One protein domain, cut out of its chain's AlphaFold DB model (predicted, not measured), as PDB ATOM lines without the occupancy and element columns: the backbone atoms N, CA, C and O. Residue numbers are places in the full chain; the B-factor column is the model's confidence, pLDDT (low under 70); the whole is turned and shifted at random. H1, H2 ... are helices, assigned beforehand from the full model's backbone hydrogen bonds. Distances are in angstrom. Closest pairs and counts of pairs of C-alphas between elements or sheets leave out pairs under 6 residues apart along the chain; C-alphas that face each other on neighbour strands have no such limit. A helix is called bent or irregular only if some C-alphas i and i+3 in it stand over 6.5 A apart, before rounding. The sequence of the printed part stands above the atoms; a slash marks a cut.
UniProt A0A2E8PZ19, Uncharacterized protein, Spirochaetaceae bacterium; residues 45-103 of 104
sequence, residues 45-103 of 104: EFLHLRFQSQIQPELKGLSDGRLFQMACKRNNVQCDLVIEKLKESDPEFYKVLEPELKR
ATOM      1  N   GLU A  45     257.367 313.171 255.680       96.94
ATOM      2  CA  GLU A  45     257.789 314.426 256.310       96.94
ATOM      3  C   GLU A  45     258.651 314.174 257.554       96.94
ATOM      4  O   GLU A  45     259.664 314.842 257.760       96.94
ATOM      5  N   PHE A  46     258.298 313.188 258.379       96.50
ATOM      6  CA  PHE A  46     259.109 312.794 259.527       96.50
ATOM      7  C   PHE A  46     260.494 312.298 259.099       96.50
ATOM      8  O   PHE A  46     261.497 312.728 259.667       96.50
ATOM      9  N   LEU A  47     260.571 311.417 258.099       95.75
ATOM     10  CA  LEU A  47     261.848 310.914 257.590       95.75
ATOM     11  C   LEU A  47     262.694 312.050 257.012       95.75
ATOM     12  O   LEU A  47     263.905 312.101 257.245       95.75
ATOM     13  N   HIS A  48     262.054 312.994 256.323       96.50
ATOM     14  CA  HIS A  48     262.704 314.192 255.819       96.50
ATOM     15  C   HIS A  48     263.278 315.045 256.958       96.50
ATOM     16  O   HIS A  48     264.465 315.372 256.944       96.50
ATOM     17  N   LEU A  49     262.478 315.331 257.985       96.00
ATOM     18  CA  LEU A  49     262.893 316.063 259.183       96.00
ATOM     19  C   LEU A  49     264.030 315.363 259.934       96.00
ATOM     20  O   LEU A  49     264.971 316.016 260.380       96.00
ATOM     21  N   ARG A  50     263.977 314.033 260.049       94.62
ATOM     22  CA  ARG A  50     265.024 313.224 260.681       94.62
ATOM     23  C   ARG A  50     266.331 313.261 259.900       94.62
ATOM     24  O   ARG A  50     267.399 313.308 260.501       94.62
ATOM     25  N   PHE A  51     266.272 313.257 258.574       95.00
ATOM     26  CA  PHE A  51     267.466 313.442 257.757       95.00
ATOM     27  C   PHE A  51     268.017 314.867 257.903       95.00
ATOM     28  O   PHE A  51     269.213 315.066 258.116       95.00
ATOM     29  N   GLN A  52     267.133 315.867 257.865       94.62
ATOM     30  CA  GLN A  52     267.500 317.270 258.027       94.62
ATOM     31  C   GLN A  52     268.065 317.587 259.412       94.62
ATOM     32  O   GLN A  52     268.918 318.464 259.499       94.62
ATOM     33  N   SER A  53     267.679 316.876 260.476       95.19
ATOM     34  CA  SER A  53     268.182 317.121 261.838       95.19
ATOM     35  C   SER A  53     269.694 316.943 261.986       95.19
ATOM     36  O   SER A  53     270.303 317.506 262.896       95.19
ATOM     37  N   GLN A  54     270.329 316.223 261.060       91.81
ATOM     38  CA  GLN A  54     271.782 316.064 261.026       91.81
ATOM     39  C   GLN A  54     272.507 317.315 260.506       91.81
ATOM     40  O   GLN A  54     273.684 317.513 260.810       91.81
ATOM     41  N   ILE A  55     271.813 318.159 259.739       93.00
ATOM     42  CA  ILE A  55     272.400 319.276 258.984       93.00
ATOM     43  C   ILE A  55     271.842 320.621 259.467       93.00
ATOM     44  O   ILE A  55     272.592 321.583 259.622       93.00
ATOM     45  N   GLN A  56     270.536 320.700 259.727       93.69
ATOM     46  CA  GLN A  56     269.852 321.916 260.148       93.69
ATOM     47  C   GLN A  56     269.984 322.121 261.662       93.69
ATOM     48  O   GLN A  56     269.518 321.284 262.438       93.69
ATOM     49  N   PRO A  57     270.563 323.247 262.113       91.25
ATOM     50  CA  PRO A  57     270.807 323.489 263.532       91.25
ATOM     51  C   PRO A  57     269.517 323.595 264.355       91.25
ATOM     52  O   PRO A  57     269.524 323.227 265.522       91.25
ATOM     53  N   GLU A  58     268.411 324.041 263.756       91.62
ATOM     54  CA  GLU A  58     267.107 324.173 264.423       91.62
ATOM     55  C   GLU A  58     266.427 322.830 264.725       91.62
ATOM     56  O   GLU A  58     265.614 322.730 265.641       91.62
ATOM     57  N   LEU A  59     266.781 321.791 263.969       92.75
ATOM     58  CA  LEU A  59     266.283 320.431 264.155       92.75
ATOM     59  C   LEU A  59     267.281 319.558 264.926       92.75
ATOM     60  O   LEU A  59     266.938 318.472 265.398       92.75
ATOM     61  N   LYS A  60     268.529 320.019 265.046       91.56
ATOM     62  CA  LYS A  60     269.624 319.266 265.644       91.56
ATOM     63  C   LYS A  60     269.376 319.033 267.131       91.56
ATOM     64  O   LYS A  60     269.164 319.966 267.897       91.56
ATOM     65  N   GLY A  61     269.450 317.770 267.543       88.06
ATOM     66  CA  GLY A  61     269.232 317.367 268.934       88.06
ATOM     67  C   GLY A  61     267.762 317.190 269.326       88.06
ATOM     68  O   GLY A  61     267.493 316.823 270.467       88.06
ATOM     69  N   LEU A  62     266.811 317.395 268.408       92.94
ATOM     70  CA  LEU A  62     265.424 317.004 268.646       92.94
ATOM     71  C   LEU A  62     265.293 315.477 268.613       92.94
ATOM     72  O   LEU A  62     265.823 314.817 267.721       92.94
ATOM     73  N   SER A  63     264.555 314.922 269.577       93.19
ATOM     74  CA  SER A  63     264.180 313.501 269.581       93.19
ATOM     75  C   SER A  63     263.309 313.160 268.371       93.19
ATOM     76  O   SER A  63     262.514 313.998 267.930       93.19
ATOM     77  N   ASP A  64     263.341 311.905 267.934       93.44
ATOM     78  CA  ASP A  64     262.465 311.416 266.868       93.44
ATOM     79  C   ASP A  64     260.981 311.634 267.195       93.44
ATOM     80  O   ASP A  64     260.218 312.052 266.326       93.44
ATOM     81  N   GLY A  65     260.570 311.468 268.458       93.81
ATOM     82  CA  GLY A  65     259.196 311.751 268.882       93.81
ATOM     83  C   GLY A  65     258.790 313.214 268.658       93.81
ATOM     84  O   GLY A  65     257.671 313.495 268.226       93.81
ATOM     85  N   ARG A  66     259.709 314.166 268.877       94.75
ATOM     86  CA  ARG A  66     259.469 315.589 268.581       94.75
ATOM     87  C   ARG A  66     259.407 315.862 267.085       94.75
ATOM     88  O   ARG A  66     258.511 316.580 266.650       94.75
ATOM     89  N   LEU A  67     260.320 315.286 266.309       95.69
ATOM     90  CA  LEU A  67     260.315 315.427 264.851       95.69
ATOM     91  C   LEU A  67     259.025 314.855 264.247       95.69
ATOM     92  O   LEU A  67     258.438 315.460 263.352       95.69
ATOM     93  N   PHE A  68     258.524 313.747 264.792       95.69
ATOM     94  CA  PHE A  68     257.256 313.159 264.379       95.69
ATOM     95  C   PHE A  68     256.063 314.063 264.720       95.69
ATOM     96  O   PHE A  68     255.218 314.322 263.866       95.69
ATOM     97  N   GLN A  69     256.028 314.643 265.927       95.06
ATOM     98  CA  GLN A  69     255.008 315.637 266.289       95.06
ATOM     99  C   GLN A  69     255.027 316.863 265.365       95.06
ATOM    100  O   GLN A  69     253.974 317.378 264.974       95.06
ATOM    101  N   MET A  70     256.221 317.320 264.980       95.25
ATOM    102  CA  MET A  70     256.374 318.393 263.998       95.25
ATOM    103  C   MET A  70     255.814 317.990 262.630       95.25
ATOM    104  O   MET A  70     255.130 318.803 262.009       95.25
ATOM    105  N   ALA A  71     256.035 316.749 262.189       96.25
ATOM    106  CA  ALA A  71     255.497 316.234 260.933       96.25
ATOM    107  C   ALA A  71     253.957 316.210 260.912       96.25
ATOM    108  O   ALA A  71     253.361 316.659 259.928       96.25
ATOM    109  N   CYS A  72     253.293 315.781 261.998       94.56
ATOM    110  CA  CYS A  72     251.827 315.860 262.080       94.56
ATOM    111  C   CYS A  72     251.344 317.314 262.006       94.56
ATOM    112  O   CYS A  72     250.416 317.631 261.264       94.56
ATOM    113  N   LYS A  73     251.997 318.217 262.758       93.69
ATOM    114  CA  LYS A  73     251.628 319.638 262.809       93.69
ATOM    115  C   LYS A  73     251.774 320.305 261.440       93.69
ATOM    116  O   LYS A  73     250.901 321.071 261.047       93.69
ATOM    117  N   ARG A  74     252.843 319.994 260.697       94.00
ATOM    118  CA  ARG A  74     253.064 320.494 259.327       94.00
ATOM    119  C   ARG A  74     252.012 319.994 258.338       94.00
ATOM    120  O   ARG A  74     251.646 320.730 257.430       94.00
ATOM    121  N   ASN A  75     251.496 318.783 258.538       90.50
ATOM    122  CA  ASN A  75     250.426 318.221 257.711       90.50
ATOM    123  C   ASN A  75     249.013 318.554 258.217       90.50
ATOM    124  O   ASN A  75     248.044 318.150 257.583       90.50
ATOM    125  N   ASN A  76     248.886 319.326 259.303       90.88
ATOM    126  CA  ASN A  76     247.616 319.719 259.918       90.88
ATOM    127  C   ASN A  76     246.708 318.525 260.276       90.88
ATOM    128  O   ASN A  76     245.500 318.554 260.044       90.88
ATOM    129  N   VAL A  77     247.307 317.469 260.832       91.06
ATOM    130  CA  VAL A  77     246.614 316.246 261.261       91.06
ATOM    131  C   VAL A  77     246.835 315.969 262.743       91.06
ATOM    132  O   VAL A  77     247.857 316.346 263.321       91.06
ATOM    133  N   GLN A  78     245.877 315.287 263.370       91.06
ATOM    134  CA  GLN A  78     245.986 314.881 264.771       91.06
ATOM    135  C   GLN A  78     246.985 313.729 264.912       91.06
ATOM    136  O   GLN A  78     246.755 312.646 264.374       91.06
ATOM    137  N   CYS A  79     248.086 313.947 265.644       91.94
ATOM    138  CA  CYS A  79     249.126 312.924 265.799       91.94
ATOM    139  C   CYS A  79     248.597 311.624 266.399       91.94
ATOM    140  O   CYS A  79     249.019 310.566 265.953       91.94
ATOM    141  N   ASP A  80     247.703 311.688 267.386       92.12
ATOM    142  CA  ASP A  80     247.234 310.491 268.089       92.12
ATOM    143  C   ASP A  80     246.502 309.541 267.131       92.12
ATOM    144  O   ASP A  80     246.822 308.357 267.069       92.12
ATOM    145  N   LEU A  81     245.628 310.087 266.279       92.25
ATOM    146  CA  LEU A  81     244.924 309.323 265.244       92.25
ATOM    147  C   LEU A  81     245.878 308.786 264.167       92.25
ATOM    148  O   LEU A  81     245.696 307.681 263.659       92.25
ATOM    149  N   VAL A  82     246.917 309.552 263.815       92.62
ATOM    150  CA  VAL A  82     247.961 309.075 262.894       92.62
ATOM    151  C   VAL A  82     248.745 307.927 263.521       92.62
ATOM    152  O   VAL A  82     249.030 306.956 262.833       92.62
ATOM    153  N   ILE A  83     249.068 308.002 264.813       93.44
ATOM    154  CA  ILE A  83     249.760 306.939 265.546       93.44
ATOM    155  C   ILE A  83     248.903 305.674 265.582       93.44
ATOM    156  O   ILE A  83     249.427 304.589 265.345       93.44
ATOM    157  N   GLU A  84     247.602 305.791 265.848       92.81
ATOM    158  CA  GLU A  84     246.680 304.651 265.816       92.81
ATOM    159  C   GLU A  84     246.657 303.986 264.440       92.81
ATOM    160  O   GLU A  84     246.916 302.788 264.341       92.81
ATOM    161  N   LYS A  85     246.485 304.763 263.366       91.88
ATOM    162  CA  LYS A  85     246.508 304.211 262.003       91.88
ATOM    163  C   LYS A  85     247.871 303.656 261.610       91.88
ATOM    164  O   LYS A  85     247.940 302.656 260.906       91.88
ATOM    165  N   LEU A  86     248.959 304.252 262.092       92.00
ATOM    166  CA  LEU A  86     250.316 303.774 261.845       92.00
ATOM    167  C   LEU A  86     250.548 302.391 262.468       92.00
ATOM    168  O   LEU A  86     251.189 301.559 261.832       92.00
ATOM    169  N   LYS A  87     249.981 302.108 263.652       92.81
ATOM    170  CA  LYS A  87     250.016 300.761 264.257       92.81
ATOM    171  C   LYS A  87     249.354 299.715 263.365       92.81
ATOM    172  O   LYS A  87     249.822 298.582 263.315       92.81
ATOM    173  N   GLU A  88     248.268 300.088 262.692       90.69
ATOM    174  CA  GLU A  88     247.510 299.194 261.815       90.69
ATOM    175  C   GLU A  88     248.189 299.020 260.452       90.69
ATOM    176  O   GLU A  88     248.310 297.901 259.957       90.69
ATOM    177  N   SER A  89     248.650 300.117 259.844       90.00
ATOM    178  CA  SER A  89     249.173 300.116 258.474       90.00
ATOM    179  C   SER A  89     250.653 299.741 258.363       90.00
ATOM    180  O   SER A  89     251.060 299.186 257.346       90.00
ATOM    181  N   ASP A  90     251.472 300.092 259.361       92.12
ATOM    182  CA  ASP A  90     252.931 299.897 259.350       92.12
ATOM    183  C   ASP A  90     253.458 299.633 260.781       92.12
ATOM    184  O   ASP A  90     254.114 300.483 261.403       92.12
ATOM    185  N   PRO A  91     253.146 298.453 261.349       93.50
ATOM    186  CA  PRO A  91     253.466 298.129 262.738       93.50
ATOM    187  C   PRO A  91     254.974 298.082 263.011       93.50
ATOM    188  O   PRO A  91     255.402 298.352 264.133       93.50
ATOM    189  N   GLU A  92     255.789 297.745 262.012       93.12
ATOM    190  CA  GLU A  92     257.247 297.699 262.149       93.12
ATOM    191  C   GLU A  92     257.824 299.103 262.327       93.12
ATOM    192  O   GLU A  92     258.614 299.337 263.243       93.12
ATOM    193  N   PHE A  93     257.363 300.065 261.524       92.56
ATOM    194  CA  PHE A  93     257.740 301.460 261.708       92.56
ATOM    195  C   PHE A  93     257.267 302.000 263.067       92.56
ATOM    196  O   PHE A  93     258.033 302.662 263.771       92.56
ATOM    197  N   TYR A  94     256.037 301.671 263.481       93.69
ATOM    198  CA  TYR A  94     255.526 302.070 264.795       93.69
ATOM    199  C   TYR A  94     256.396 301.545 265.945       93.69
ATOM    200  O   TYR A  94     256.724 302.315 266.842       93.69
ATOM    201  N   LYS A  95     256.821 300.273 265.926       93.31
ATOM    202  CA  LYS A  95     257.679 299.697 266.983       93.31
ATOM    203  C   LYS A  95     259.000 300.445 267.153       93.31
ATOM    204  O   LYS A  95     259.506 300.540 268.268       93.31
ATOM    205  N   VAL A  96     259.561 300.966 266.063       90.94
ATOM    206  CA  VAL A  96     260.787 301.774 266.105       90.94
ATOM    207  C   VAL A  96     260.513 303.158 266.700       90.94
ATOM    208  O   VAL A  96     261.335 303.674 267.454       90.94
ATOM    209  N   LEU A  97     259.363 303.753 266.380       91.00
ATOM    210  CA  LEU A  97     258.981 305.093 266.828       91.00
ATOM    211  C   LEU A  97     258.446 305.122 268.275       91.00
ATOM    212  O   LEU A  97     258.636 306.102 268.994       91.00
ATOM    213  N   GLU A  98     257.786 304.055 268.725       92.69
ATOM    214  CA  GLU A  98     257.092 303.969 270.015       92.69
ATOM    215  C   GLU A  98     257.958 304.339 271.238       92.69
ATOM    216  O   GLU A  98     257.477 305.105 272.082       92.69
ATOM    217  N   PRO A  99     259.212 303.862 271.379       90.62
ATOM    218  CA  PRO A  99     260.067 304.233 272.505       90.62
ATOM    219  C   PRO A  99     260.345 305.739 272.572       90.62
ATOM    220  O   PRO A  99     260.489 306.289 273.661       90.62
ATOM    221  N   GLU A 100     260.399 306.402 271.418       89.06
ATOM    222  CA  GLU A 100     260.693 307.831 271.295       89.06
ATOM    223  C   GLU A 100     259.451 308.693 271.557       89.06
ATOM    224  O   GLU A 100     259.568 309.807 272.064       89.06
ATOM    225  N   LEU A 101     258.249 308.167 271.292       87.12
ATOM    226  CA  LEU A 101     256.987 308.825 271.653       87.12
ATOM    227  C   LEU A 101     256.750 308.835 273.168       87.12
ATOM    228  O   LEU A 101     256.188 309.794 273.685       87.12
ATOM    229  N   LYS A 102     257.198 307.794 273.884       81.88
ATOM    230  CA  LYS A 102     257.039 307.663 275.347       81.88
ATOM    231  C   LYS A 102     258.086 308.433 276.160       81.88
ATOM    232  O   LYS A 102     257.958 308.514 277.378       81.88
ATOM    233  N   ARG A 103     259.146 308.932 275.517       71.19
ATOM    234  CA  ARG A 103     260.276 309.607 276.177       71.19
ATOM    235  C   ARG A 103     260.092 311.132 276.292       71.19
ATOM    236  O   ARG A 103     260.929 311.777 276.918       71.19
TER     237      ARG A 103
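AT A GLANCE: This is residues 45 to 103 of the 104 residues of an uncharacterized protein of Spirochaetaceae bacterium (UniProt A0A2E8PZ19). Look first at H2, in the middle of four short helices: H1 crosses it on one side, and on the other side the helical hairpin of H3 and H4 folds back to it, so that the beginning of H3 is near the end of H2 and Leu 101 in H4 is near Gly 65 in H2. The long link from H1 to H2 holds Pro 57, at one end of the longest axis, and H3 holds Glu 88, at the other. The printed part has 59 residues with four named helices in the order H1, H2, H3, H4 and no named strand; its class is all helix. It is compact, with a radius of gyration of the C-alphas of 11.3 A, and its C-alphas span 33 by 23 by 18 A.

IN THESE COORDINATES: Find C-alpha 45 at (257.789, 314.426, 256.310); there H1 begins, residues 45 to 52, 10.3 A from first to last C-alpha. Go on to C-alpha 64 at (262.465, 311.416, 266.868), where H2 begins; it holds residues 64 to 74 and is 15.1 A long. H3 follows, residues 79 to 89, 14.8 A long. H4 holds residues 91 to 101, is 14.4 A long and ends at C-alpha 101 at (256.987, 308.825, 271.653). H4 is irregular, but only just: C-alphas 96 and 99 are 6.9 A apart, and its line is a rough one.

HOW THE PARTS SIT: Start at H2, the hub, which touches the three other helices. H1 touches it at a steep tilt of 55 degrees, opposite ways; their closest C-alphas, of Phe 46 and Ala 71, are 5.2 A apart. H2 and H3 touch only at the corner by their link, and the closest C-alphas, of Cys 72 and Cys 79, are 5.5 A apart. H4 touches H2, about perpendicular at 78 degrees, with the closest C-alphas, of Gly 65 and Leu 101, 4.6 A apart. H3 and H4 are a helical hairpin: they touch at a shallow tilt of 30 degrees, opposite ways, and their closest C-alphas, of Lys 87 and Tyr 94, are 5.7 A apart. The helix packing is mostly crossed, but only just. H1 is apart from H3 and from H4. Look along the backbones: every O i to N i+4 pair is within hydrogen-bond range in H1, H2 and H3, and 5 of 7 are in H4.

THE WHOLE: The two C-alphas farthest apart are those of Pro 57 and Glu 88, at 33.7 A. The printed part has no cut. The link from H1 to H2, with 11 residues between them, is long; the links from H2 to H3 and from H3 to H4 are tight. Read the B-factor column for the model's confidence: the mean pLDDT of the printed part is 92.4, and no printed residue is under 70.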